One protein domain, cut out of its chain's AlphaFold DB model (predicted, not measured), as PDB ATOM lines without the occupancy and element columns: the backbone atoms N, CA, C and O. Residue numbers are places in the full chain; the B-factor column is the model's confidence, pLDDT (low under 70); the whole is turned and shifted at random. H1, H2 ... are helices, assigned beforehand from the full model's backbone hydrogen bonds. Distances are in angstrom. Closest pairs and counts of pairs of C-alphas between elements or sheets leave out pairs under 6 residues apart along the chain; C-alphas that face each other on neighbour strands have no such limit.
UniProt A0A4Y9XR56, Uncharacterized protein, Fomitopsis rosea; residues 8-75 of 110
ATOM      1  N   ALA A   8     428.557 262.805 372.622       82.56
ATOM      2  CA  ALA A   8     427.876 262.329 373.821       82.56
ATOM      3  C   ALA A   8     428.707 261.308 374.612       82.56
ATOM      4  O   ALA A   8     428.699 261.329 375.843       82.56
ATOM      5  N   CYS A   9     429.467 260.453 373.927       84.62
ATOM      6  CA  CYS A   9     430.364 259.494 374.561       84.62
ATOM      7  C   CYS A   9     431.592 260.173 375.197       84.62
ATOM      8  O   CYS A   9     432.026 259.759 376.278       84.62
ATOM      9  N   PHE A  10     432.111 261.250 374.593       84.50
ATOM     10  CA  PHE A  10     433.203 262.044 375.173       84.50
ATOM     11  C   PHE A  10     432.736 262.932 376.334       84.50
ATOM     12  O   PHE A  10     433.449 263.093 377.324       84.50
ATOM     13  N   CYS A  11     431.506 263.432 376.279       88.38
ATOM     14  CA  CYS A  11     430.989 264.427 377.214       88.38
ATOM     15  C   CYS A  11     430.196 263.852 378.392       88.38
ATOM     16  O   CYS A  11     429.440 264.563 379.056       88.38
ATOM     17  N   THR A  12     430.394 262.570 378.701       87.69
ATOM     18  CA  THR A  12     429.872 261.990 379.944       87.69
ATOM     19  C   THR A  12     430.575 262.600 381.156       87.69
ATOM     20  O   THR A  12     431.780 262.856 381.134       87.69
ATOM     21  N   THR A  13     429.846 262.784 382.258       85.88
ATOM     22  CA  THR A  13     430.410 263.312 383.515       85.88
ATOM     23  C   THR A  13     431.610 262.499 383.997       85.88
ATOM     24  O   THR A  13     432.598 263.070 384.450       85.88
ATOM     25  N   THR A  14     431.570 261.175 383.824       87.94
ATOM     26  CA  THR A  14     432.683 260.275 384.147       87.94
ATOM     27  C   THR A  14     433.919 260.550 383.293       87.94
ATOM     28  O   THR A  14     435.021 260.573 383.834       87.94
ATOM     29  N   MET A  15     433.767 260.779 381.984       88.56
ATOM     30  CA  MET A  15     434.906 261.112 381.121       88.56
ATOM     31  C   MET A  15     435.484 262.482 381.452       88.56
ATOM     32  O   MET A  15     436.698 262.604 381.570       88.56
ATOM     33  N   ILE A  16     434.634 263.488 381.679       88.31
ATOM     34  CA  ILE A  16     435.090 264.823 382.091       88.31
ATOM     35  C   ILE A  16     435.900 264.728 383.388       88.31
ATOM     36  O   ILE A  16     436.985 265.291 383.477       88.31
ATOM     37  N   GLN A  17     435.433 263.941 384.358       89.62
ATOM     38  CA  GLN A  17     436.147 263.734 385.615       89.62
ATOM     39  C   GLN A  17     437.476 262.983 385.431       89.62
ATOM     40  O   GLN A  17     438.465 263.319 386.079       89.62
ATOM     41  N   GLN A  18     437.534 261.990 384.537       89.44
ATOM     42  CA  GLN A  18     438.782 261.290 384.211       89.44
ATOM     43  C   GLN A  18     439.802 262.216 383.544       89.44
ATOM     44  O   GLN A  18     440.974 262.181 383.910       89.44
ATOM     45  N   VAL A  19     439.358 263.066 382.614       89.94
ATOM     46  CA  VAL A  19     440.206 264.088 381.985       89.94
ATOM     47  C   VAL A  19     440.700 265.078 383.035       89.94
ATOM     48  O   VAL A  19     441.901 265.276 383.146       89.94
ATOM     49  N   ALA A  20     439.815 265.614 383.879       90.38
ATOM     50  CA  ALA A  20     440.200 266.525 384.955       90.38
ATOM     51  C   ALA A  20     441.213 265.901 385.927       90.38
ATOM     52  O   ALA A  20     442.155 266.564 386.342       90.38
ATOM     53  N   THR A  21     441.069 264.612 386.249       90.88
ATOM     54  CA  THR A  21     442.030 263.890 387.103       90.88
ATOM     55  C   THR A  21     443.388 263.726 386.414       90.88
ATOM     56  O   THR A  21     444.427 263.818 387.064       90.88
ATOM     57  N   CYS A  22     443.394 263.491 385.099       90.69
ATOM     58  CA  CYS A  22     444.621 263.429 384.309       90.69
ATOM     59  C   CYS A  22     445.331 264.788 384.293       90.69
ATOM     60  O   CYS A  22     446.517 264.856 384.604       90.69
ATOM     61  N   GLU A  23     444.594 265.865 384.008       92.12
ATOM     62  CA  GLU A  23     445.124 267.231 384.033       92.12
ATOM     63  C   GLU A  23     445.650 267.603 385.422       92.12
ATOM     64  O   GLU A  23     446.740 268.157 385.530       92.12
ATOM     65  N   GLN A  24     444.937 267.231 386.490       92.62
ATOM     66  CA  GLN A  24     445.394 267.441 387.865       92.62
ATOM     67  C   GLN A  24     446.732 266.746 388.127       92.62
ATOM     68  O   GLN A  24     447.640 267.360 388.672       92.62
ATOM     69  N   CYS A  25     446.896 265.499 387.676       91.12
ATOM     70  CA  CYS A  25     448.154 264.775 387.840       91.12
ATOM     71  C   CYS A  25     449.321 265.452 387.102       91.12
ATOM     72  O   CYS A  25     450.438 265.471 387.619       91.12
ATOM     73  N   MET A  26     449.083 265.994 385.904       91.56
ATOM     74  CA  MET A  26     450.116 266.719 385.156       91.56
ATOM     75  C   MET A  26     450.454 268.053 385.817       91.56
ATOM     76  O   MET A  26     451.626 268.385 385.963       91.56
ATOM     77  N   PHE A  27     449.439 268.784 386.271       91.25
ATOM     78  CA  PHE A  27     449.611 270.040 386.991       91.25
ATOM     79  C   PHE A  27     450.400 269.855 388.292       91.25
ATOM     80  O   PHE A  27     451.360 270.584 388.538       91.25
ATOM     81  N   ASP A  28     450.073 268.824 389.074       91.12
ATOM     82  CA  ASP A  28     450.799 268.479 390.297       91.12
ATOM     83  C   ASP A  28     452.258 268.101 389.998       91.12
ATOM     84  O   ASP A  28     453.160 268.485 390.741       91.12
ATOM     85  N   ALA A  29     452.520 267.396 388.891       89.62
ATOM     86  CA  ALA A  29     453.878 267.049 388.471       89.62
ATOM     87  C   ALA A  29     454.692 268.278 388.031       89.62
ATOM     88  O   ALA A  29     455.873 268.381 388.373       89.62
ATOM     89  N   LEU A  30     454.071 269.220 387.310       90.25
ATOM     90  CA  LEU A  30     454.698 270.486 386.922       90.25
ATOM     91  C   LEU A  30     455.070 271.313 388.154       90.25
ATOM     92  O   LEU A  30     456.189 271.814 388.242       90.25
ATOM     93  N   ILE A  31     454.162 271.392 389.130       88.62
ATOM     94  CA  ILE A  31     454.400 272.075 390.403       88.62
ATOM     95  C   ILE A  31     455.514 271.393 391.201       88.62
ATOM     96  O   ILE A  31     456.433 272.064 391.664       88.62
ATOM     97  N   ALA A  32     455.458 270.069 391.358       86.44
ATOM     98  CA  ALA A  32     456.433 269.325 392.151       86.44
ATOM     99  C   ALA A  32     457.851 269.389 391.563       86.44
ATOM    100  O   ALA A  32     458.829 269.323 392.305       86.44
ATOM    101  N   GLY A  33     457.964 269.494 390.237       84.62
ATOM    102  CA  GLY A  33     459.241 269.595 389.538       84.62
ATOM    103  C   GLY A  33     459.738 271.021 389.290       84.62
ATOM    104  O   GLY A  33     460.818 271.155 388.720       84.62
ATOM    105  N   ASP A  34     458.968 272.053 389.657       83.38
ATOM    106  CA  ASP A  34     459.196 273.450 389.245       83.38
ATOM    107  C   ASP A  34     459.472 273.567 387.731       83.38
ATOM    108  O   ASP A  34     460.417 274.205 387.260       83.38
ATOM    109  N   LEU A  35     458.673 272.837 386.947       84.00
ATOM    110  CA  LEU A  35     458.860 272.707 385.510       84.00
ATOM    111  C   LEU A  35     457.988 273.711 384.768       84.00
ATOM    112  O   LEU A  35     456.803 273.890 385.051       84.00
ATOM    113  N   MET A  36     458.563 274.310 383.729       82.12
ATOM    114  CA  MET A  36     457.783 275.085 382.780       82.12
ATOM    115  C   MET A  36     456.925 274.145 381.924       82.12
ATOM    116  O   MET A  36     457.401 273.137 381.397       82.12
ATOM    117  N   MET A  37     455.659 274.512 381.753       83.19
ATOM    118  CA  MET A  37     454.731 273.821 380.865       83.19
ATOM    119  C   MET A  37     455.259 273.877 379.418       83.19
ATOM    120  O   MET A  37     455.338 274.952 378.822       83.19
ATOM    121  N   THR A  38     455.666 272.725 378.872       84.44
ATOM    122  CA  THR A  38     456.268 272.628 377.525       84.44
ATOM    123  C   THR A  38     455.196 272.609 376.431       84.44
ATOM    124  O   THR A  38     455.390 273.206 375.371       84.44
ATOM    125  N   ASP A  39     454.045 271.988 376.706       85.81
ATOM    126  CA  ASP A  39     452.830 272.088 375.893       85.81
ATOM    127  C   ASP A  39     451.757 272.862 376.677       85.81
ATOM    128  O   ASP A  39     451.382 272.427 377.764       85.81
ATOM    129  N   PRO A  40     451.205 273.970 376.141       81.81
ATOM    130  CA  PRO A  40     450.196 274.790 376.817       81.81
ATOM    131  C   PRO A  40     448.874 274.086 377.172       81.81
ATOM    132  O   PRO A  40     447.984 274.707 377.766       81.81
ATOM    133  N   ARG A  41     448.708 272.826 376.768       83.69
ATOM    134  CA  ARG A  41     447.549 271.989 377.077       83.69
ATOM    135  C   ARG A  41     447.728 271.150 378.339       83.69
ATOM    136  O   ARG A  41     446.715 270.762 378.901       83.69
ATOM    137  N   GLU A  42     448.955 270.901 378.782       86.06
ATOM    138  CA  GLU A  42     449.244 269.995 379.897       86.06
ATOM    139  C   GLU A  42     449.045 270.668 381.258       86.06
ATOM    140  O   GLU A  42     449.703 271.655 381.573       86.06
ATOM    141  N   GLY A  43     448.143 270.142 382.092       84.44
ATOM    142  CA  GLY A  43     447.827 270.738 383.393       84.44
ATOM    143  C   GLY A  43     447.157 272.109 383.262       84.44
ATOM    144  O   GLY A  43     447.294 272.971 384.131       84.44
ATOM    145  N   SER A  44     446.460 272.346 382.147       87.88
ATOM    146  CA  SER A  44     445.982 273.671 381.757       87.88
ATOM    147  C   SER A  44     444.509 273.874 382.097       87.88
ATOM    148  O   SER A  44     443.605 273.341 381.448       87.88
ATOM    149  N   GLN A  45     444.244 274.756 383.066       89.88
ATOM    150  CA  GLN A  45     442.884 275.167 383.439       89.88
ATOM    151  C   GLN A  45     442.097 275.728 382.245       89.88
ATOM    152  O   GLN A  45     440.886 275.521 382.133       89.88
ATOM    153  N   VAL A  46     442.774 276.429 381.332       89.81
ATOM    154  CA  VAL A  46     442.147 276.997 380.130       89.81
ATOM    155  C   VAL A  46     441.704 275.884 379.181       89.81
ATOM    156  O   VAL A  46     440.576 275.921 378.690       89.81
ATOM    157  N   ALA A  47     442.549 274.870 378.963       88.81
ATOM    158  CA  ALA A  47     442.204 273.720 378.130       88.81
ATOM    159  C   ALA A  47     441.024 272.932 378.721       88.81
ATOM    160  O   ALA A  47     440.074 272.612 378.003       88.81
ATOM    161  N   LEU A  48     441.023 272.708 380.039       89.69
ATOM    162  CA  LEU A  48     439.944 272.003 380.733       89.69
ATOM    163  C   LEU A  48     438.616 272.784 380.697       89.69
ATOM    164  O   LEU A  48     437.547 272.205 380.495       89.69
ATOM    165  N   THR A  49     438.674 274.116 380.806       89.50
ATOM    166  CA  THR A  49     437.499 274.995 380.672       89.50
ATOM    167  C   THR A  49     436.941 274.977 379.245       89.50
ATOM    168  O   THR A  49     435.724 274.910 379.049       89.50
ATOM    169  N   ALA A  50     437.814 274.988 378.232       89.50
ATOM    170  CA  ALA A  50     437.409 274.867 376.833       89.50
ATOM    171  C   ALA A  50     436.751 273.506 376.555       89.50
ATOM    172  O   ALA A  50     435.709 273.459 375.901       89.50
ATOM    173  N   TYR A  51     437.297 272.421 377.114       89.00
ATOM    174  CA  TYR A  51     436.708 271.085 377.026       89.00
ATOM    175  C   TYR A  51     435.305 271.031 377.651       89.00
ATOM    176  O   TYR A  51     434.353 270.590 377.007       89.00
ATOM    177  N   GLY A  52     435.141 271.569 378.865       89.06
ATOM    178  CA  GLY A  52     433.832 271.680 379.513       89.06
ATOM    179  C   GLY A  52     432.823 272.495 378.704       89.06
ATOM    180  O   GLY A  52     431.662 272.108 378.586       89.06
ATOM    181  N   THR A  53     433.270 273.591 378.088       89.88
ATOM    182  CA  THR A  53     432.421 274.445 377.239       89.88
ATOM    183  C   THR A  53     431.992 273.723 375.960       89.88
ATOM    184  O   THR A  53     430.820 273.787 375.578       89.88
ATOM    185  N   ALA A  54     432.910 272.998 375.314       89.19
ATOM    186  CA  ALA A  54     432.612 272.199 374.130       89.19
ATOM    187  C   ALA A  54     431.582 271.109 374.451       89.19
ATOM    188  O   ALA A  54     430.587 270.971 373.740       89.19
ATOM    189  N   CYS A  55     431.753 270.417 375.579       88.94
ATOM    190  CA  CYS A  55     430.804 269.410 376.033       88.94
ATOM    191  C   CYS A  55     429.438 269.976 376.412       88.94
ATOM    192  O   CYS A  55     428.411 269.383 376.076       88.94
ATOM    193  N   GLY A  56     429.407 271.147 377.049       88.12
ATOM    194  CA  GLY A  56     428.150 271.819 377.346       88.12
ATOM    195  C   GLY A  56     427.400 272.253 376.086       88.12
ATOM    196  O   GLY A  56     426.179 272.131 376.014       88.12
ATOM    197  N   THR A  57     428.133 272.676 375.053       87.50
ATOM    198  CA  THR A  57     427.560 273.056 373.754       87.50
ATOM    199  C   THR A  57     427.042 271.836 372.988       87.50
ATOM    200  O   THR A  57     425.920 271.862 372.491       87.50
ATOM    201  N   ALA A  58     427.821 270.749 372.933       85.06
ATOM    202  CA  ALA A  58     427.466 269.533 372.200       85.06
ATOM    203  C   ALA A  58     426.242 268.811 372.788       85.06
ATOM    204  O   ALA A  58     425.423 268.267 372.050       85.06
ATOM    205  N   LEU A  59     426.093 268.833 374.116       85.00
ATOM    206  CA  LEU A  59     424.969 268.210 374.818       85.00
ATOM    207  C   LEU A  59     423.849 269.190 375.192       85.00
ATOM    208  O   LEU A  59     422.849 268.764 375.762       85.00
ATOM    209  N   ASN A  60     424.005 270.482 374.895       83.81
ATOM    210  CA  ASN A  60     423.110 271.556 375.337       83.81
ATOM    211  C   ASN A  60     422.828 271.510 376.855       83.81
ATOM    212  O   ASN A  60     421.688 271.612 377.313       83.81
ATOM    213  N   THR A  61     423.883 271.295 377.642       83.25
ATOM    214  CA  THR A  61     423.835 271.183 379.106       83.25
ATOM    215  C   THR A  61     424.923 272.038 379.742       83.25
ATOM    216  O   THR A  61     425.924 272.371 379.117       83.25
ATOM    217  N   THR A  62     424.748 272.420 381.002       83.00
ATOM    218  CA  THR A  62     425.787 273.125 381.755       83.00
ATOM    219  C   THR A  62     426.683 272.123 382.474       83.00
ATOM    220  O   THR A  62     426.239 271.382 383.350       83.00
ATOM    221  N   VAL A  63     427.968 272.100 382.115       84.12
ATOM    222  CA  VAL A  63     428.975 271.324 382.852       84.12
ATOM    223  C   VAL A  63     429.277 272.047 384.163       84.12
ATOM    224  O   VAL A  63     429.543 273.249 384.174       84.12
ATOM    225  N   ALA A  64     429.211 271.327 385.284       84.31
ATOM    226  CA  ALA A  64     429.511 271.905 386.587       84.31
ATOM    227  C   ALA A  64     430.990 272.309 386.669       84.31
ATOM    228  O   ALA A  64     431.870 271.512 386.350       84.31
ATOM    229  N   ALA A  65     431.266 273.513 387.173       81.38
ATOM    230  CA  ALA A  65     432.630 274.031 387.298       81.38
ATOM    231  C   ALA A  65     433.537 273.146 388.175       81.38
ATOM    232  O   ALA A  65     434.745 273.095 387.961       81.38
ATOM    233  N   SER A  66     432.963 272.393 389.120       80.81
ATOM    234  CA  SER A  66     433.694 271.425 389.947       80.81
ATOM    235  C   SER A  66     434.347 270.294 389.147       80.81
ATOM    236  O   SER A  66     435.285 269.677 389.636       80.81
ATOM    237  N   LEU A  67     433.868 270.018 387.931       81.94
ATOM    238  CA  LEU A  67     434.424 269.004 387.033       81.94
ATOM    239  C   LEU A  67     435.526 269.560 386.124       81.94
ATOM    240  O   LEU A  67     436.174 268.792 385.422       81.94
ATOM    241  N   THR A  68     435.717 270.879 386.099       84.94
ATOM    242  CA  THR A  68     436.639 271.554 385.177       84.94
ATOM    243  C   THR A  68     437.554 272.535 385.893       84.94
ATOM    244  O   THR A  68     438.022 273.478 385.267       84.94
ATOM    245  N   THR A  69     437.775 272.361 387.196       89.50
ATOM    246  CA  THR A  69     438.646 273.227 387.997       89.50
ATOM    247  C   THR A  69     439.800 272.405 388.550       89.50
ATOM    248  O   THR A  69     439.563 271.451 389.290       89.50
ATOM    249  N   LEU A  70     441.027 272.783 388.200       89.56
ATOM    250  CA  LEU A  70     442.237 272.280 388.838       89.56
ATOM    251  C   LEU A  70     442.435 272.945 390.201       89.56
ATOM    252  O   LEU A  70     442.154 274.131 390.388       89.56
ATOM    253  N   THR A  71     442.946 272.175 391.152       91.94
ATOM    254  CA  THR A  71     443.260 272.647 392.500       91.94
ATOM    255  C   THR A  71     444.760 272.782 392.686       91.94
ATOM    256  O   THR A  71     445.531 271.983 392.165       91.94
ATOM    257  N   LEU A  72     445.176 273.781 393.457       88.81
ATOM    258  CA  LEU A  72     446.571 273.921 393.855       88.81
ATOM    259  C   LEU A  72     446.866 272.943 395.003       88.81
ATOM    260  O   LEU A  72     446.020 272.802 395.895       88.81
ATOM    261  N   PRO A  73     448.049 272.306 395.027       85.50
ATOM    262  CA  PRO A  73     448.511 271.584 396.200       85.50
ATOM    263  C   PRO A  73     448.528 272.513 397.424       85.50
ATOM    264  O   PRO A  73     448.920 273.676 397.295       85.50
ATOM    265  N   PRO A  74     448.138 272.027 398.615       82.50
ATOM    266  CA  PRO A  74     448.085 272.851 399.825       82.50
ATOM    267  C   PRO A  74     449.454 273.415 400.234       82.50
ATOM    268  O   PRO A  74     449.507 274.436 400.911       82.50
ATOM    269  N   ASP A  75     450.538 272.777 399.791       77.81
ATOM    270  CA  ASP A  75     451.919 273.157 400.096       77.81
ATOM    271  C   ASP A  75     452.572 274.033 399.004       77.81
ATOM    272  O   ASP A  75     453.772 274.297 399.059       77.81
TER     273      ASP A  75
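What this domain is: This is residues 8 to 75 of the 110 residues of an uncharacterized protein of Fomitopsis rosea (UniProt A0A4Y9XR56). Two helices, H1 and H2, run side by side in opposite directions, joined at one end by a wide loop, residues 33 to 44. After H2, the tail of residues 60 to 75, with no named element, folds back in the direction of H1. The printed part has 68 residues, with two named helices, H1 then H2, and no named strand; the class is all helix. It is compact, with a radius of gyration of the C-alphas of 12.5 A, and elongated, spanning 39 by 23 by 16 A.

Where its parts are: H1, residues 13 to 32, begins at C-alpha 13 (430.410, 263.312, 383.515) and is 28.1 A long from first to last C-alpha. H2, residues 45 to 59, is 21.1 A long and ends at C-alpha 59 (424.969, 268.210, 374.818).

How they stand to each other: H1 and H2 form a helical hairpin and only just touch, with 3 pairs of C-alphas within 8 A. The closest C-alphas are those of Ala 20 and Leu 48, 6.9 A apart. H1 touches H2 with residues 16 to 23 alone, and H2 touches H1 with residues 48 to 52 alone. Their lines stand at a shallow tilt of 7 degrees, opposite ways. In H1 and H2 every O i to N i+4 pair is within hydrogen-bond range.

The domain as a whole: The C-alphas farthest apart, of Gly 33 and Asn 60, are 38.9 A apart. The printed part has no cut, and the 12-residue link from H1 to H2 is long. Mean pLDDT of the printed part is 87.0; no printed residue is under 70.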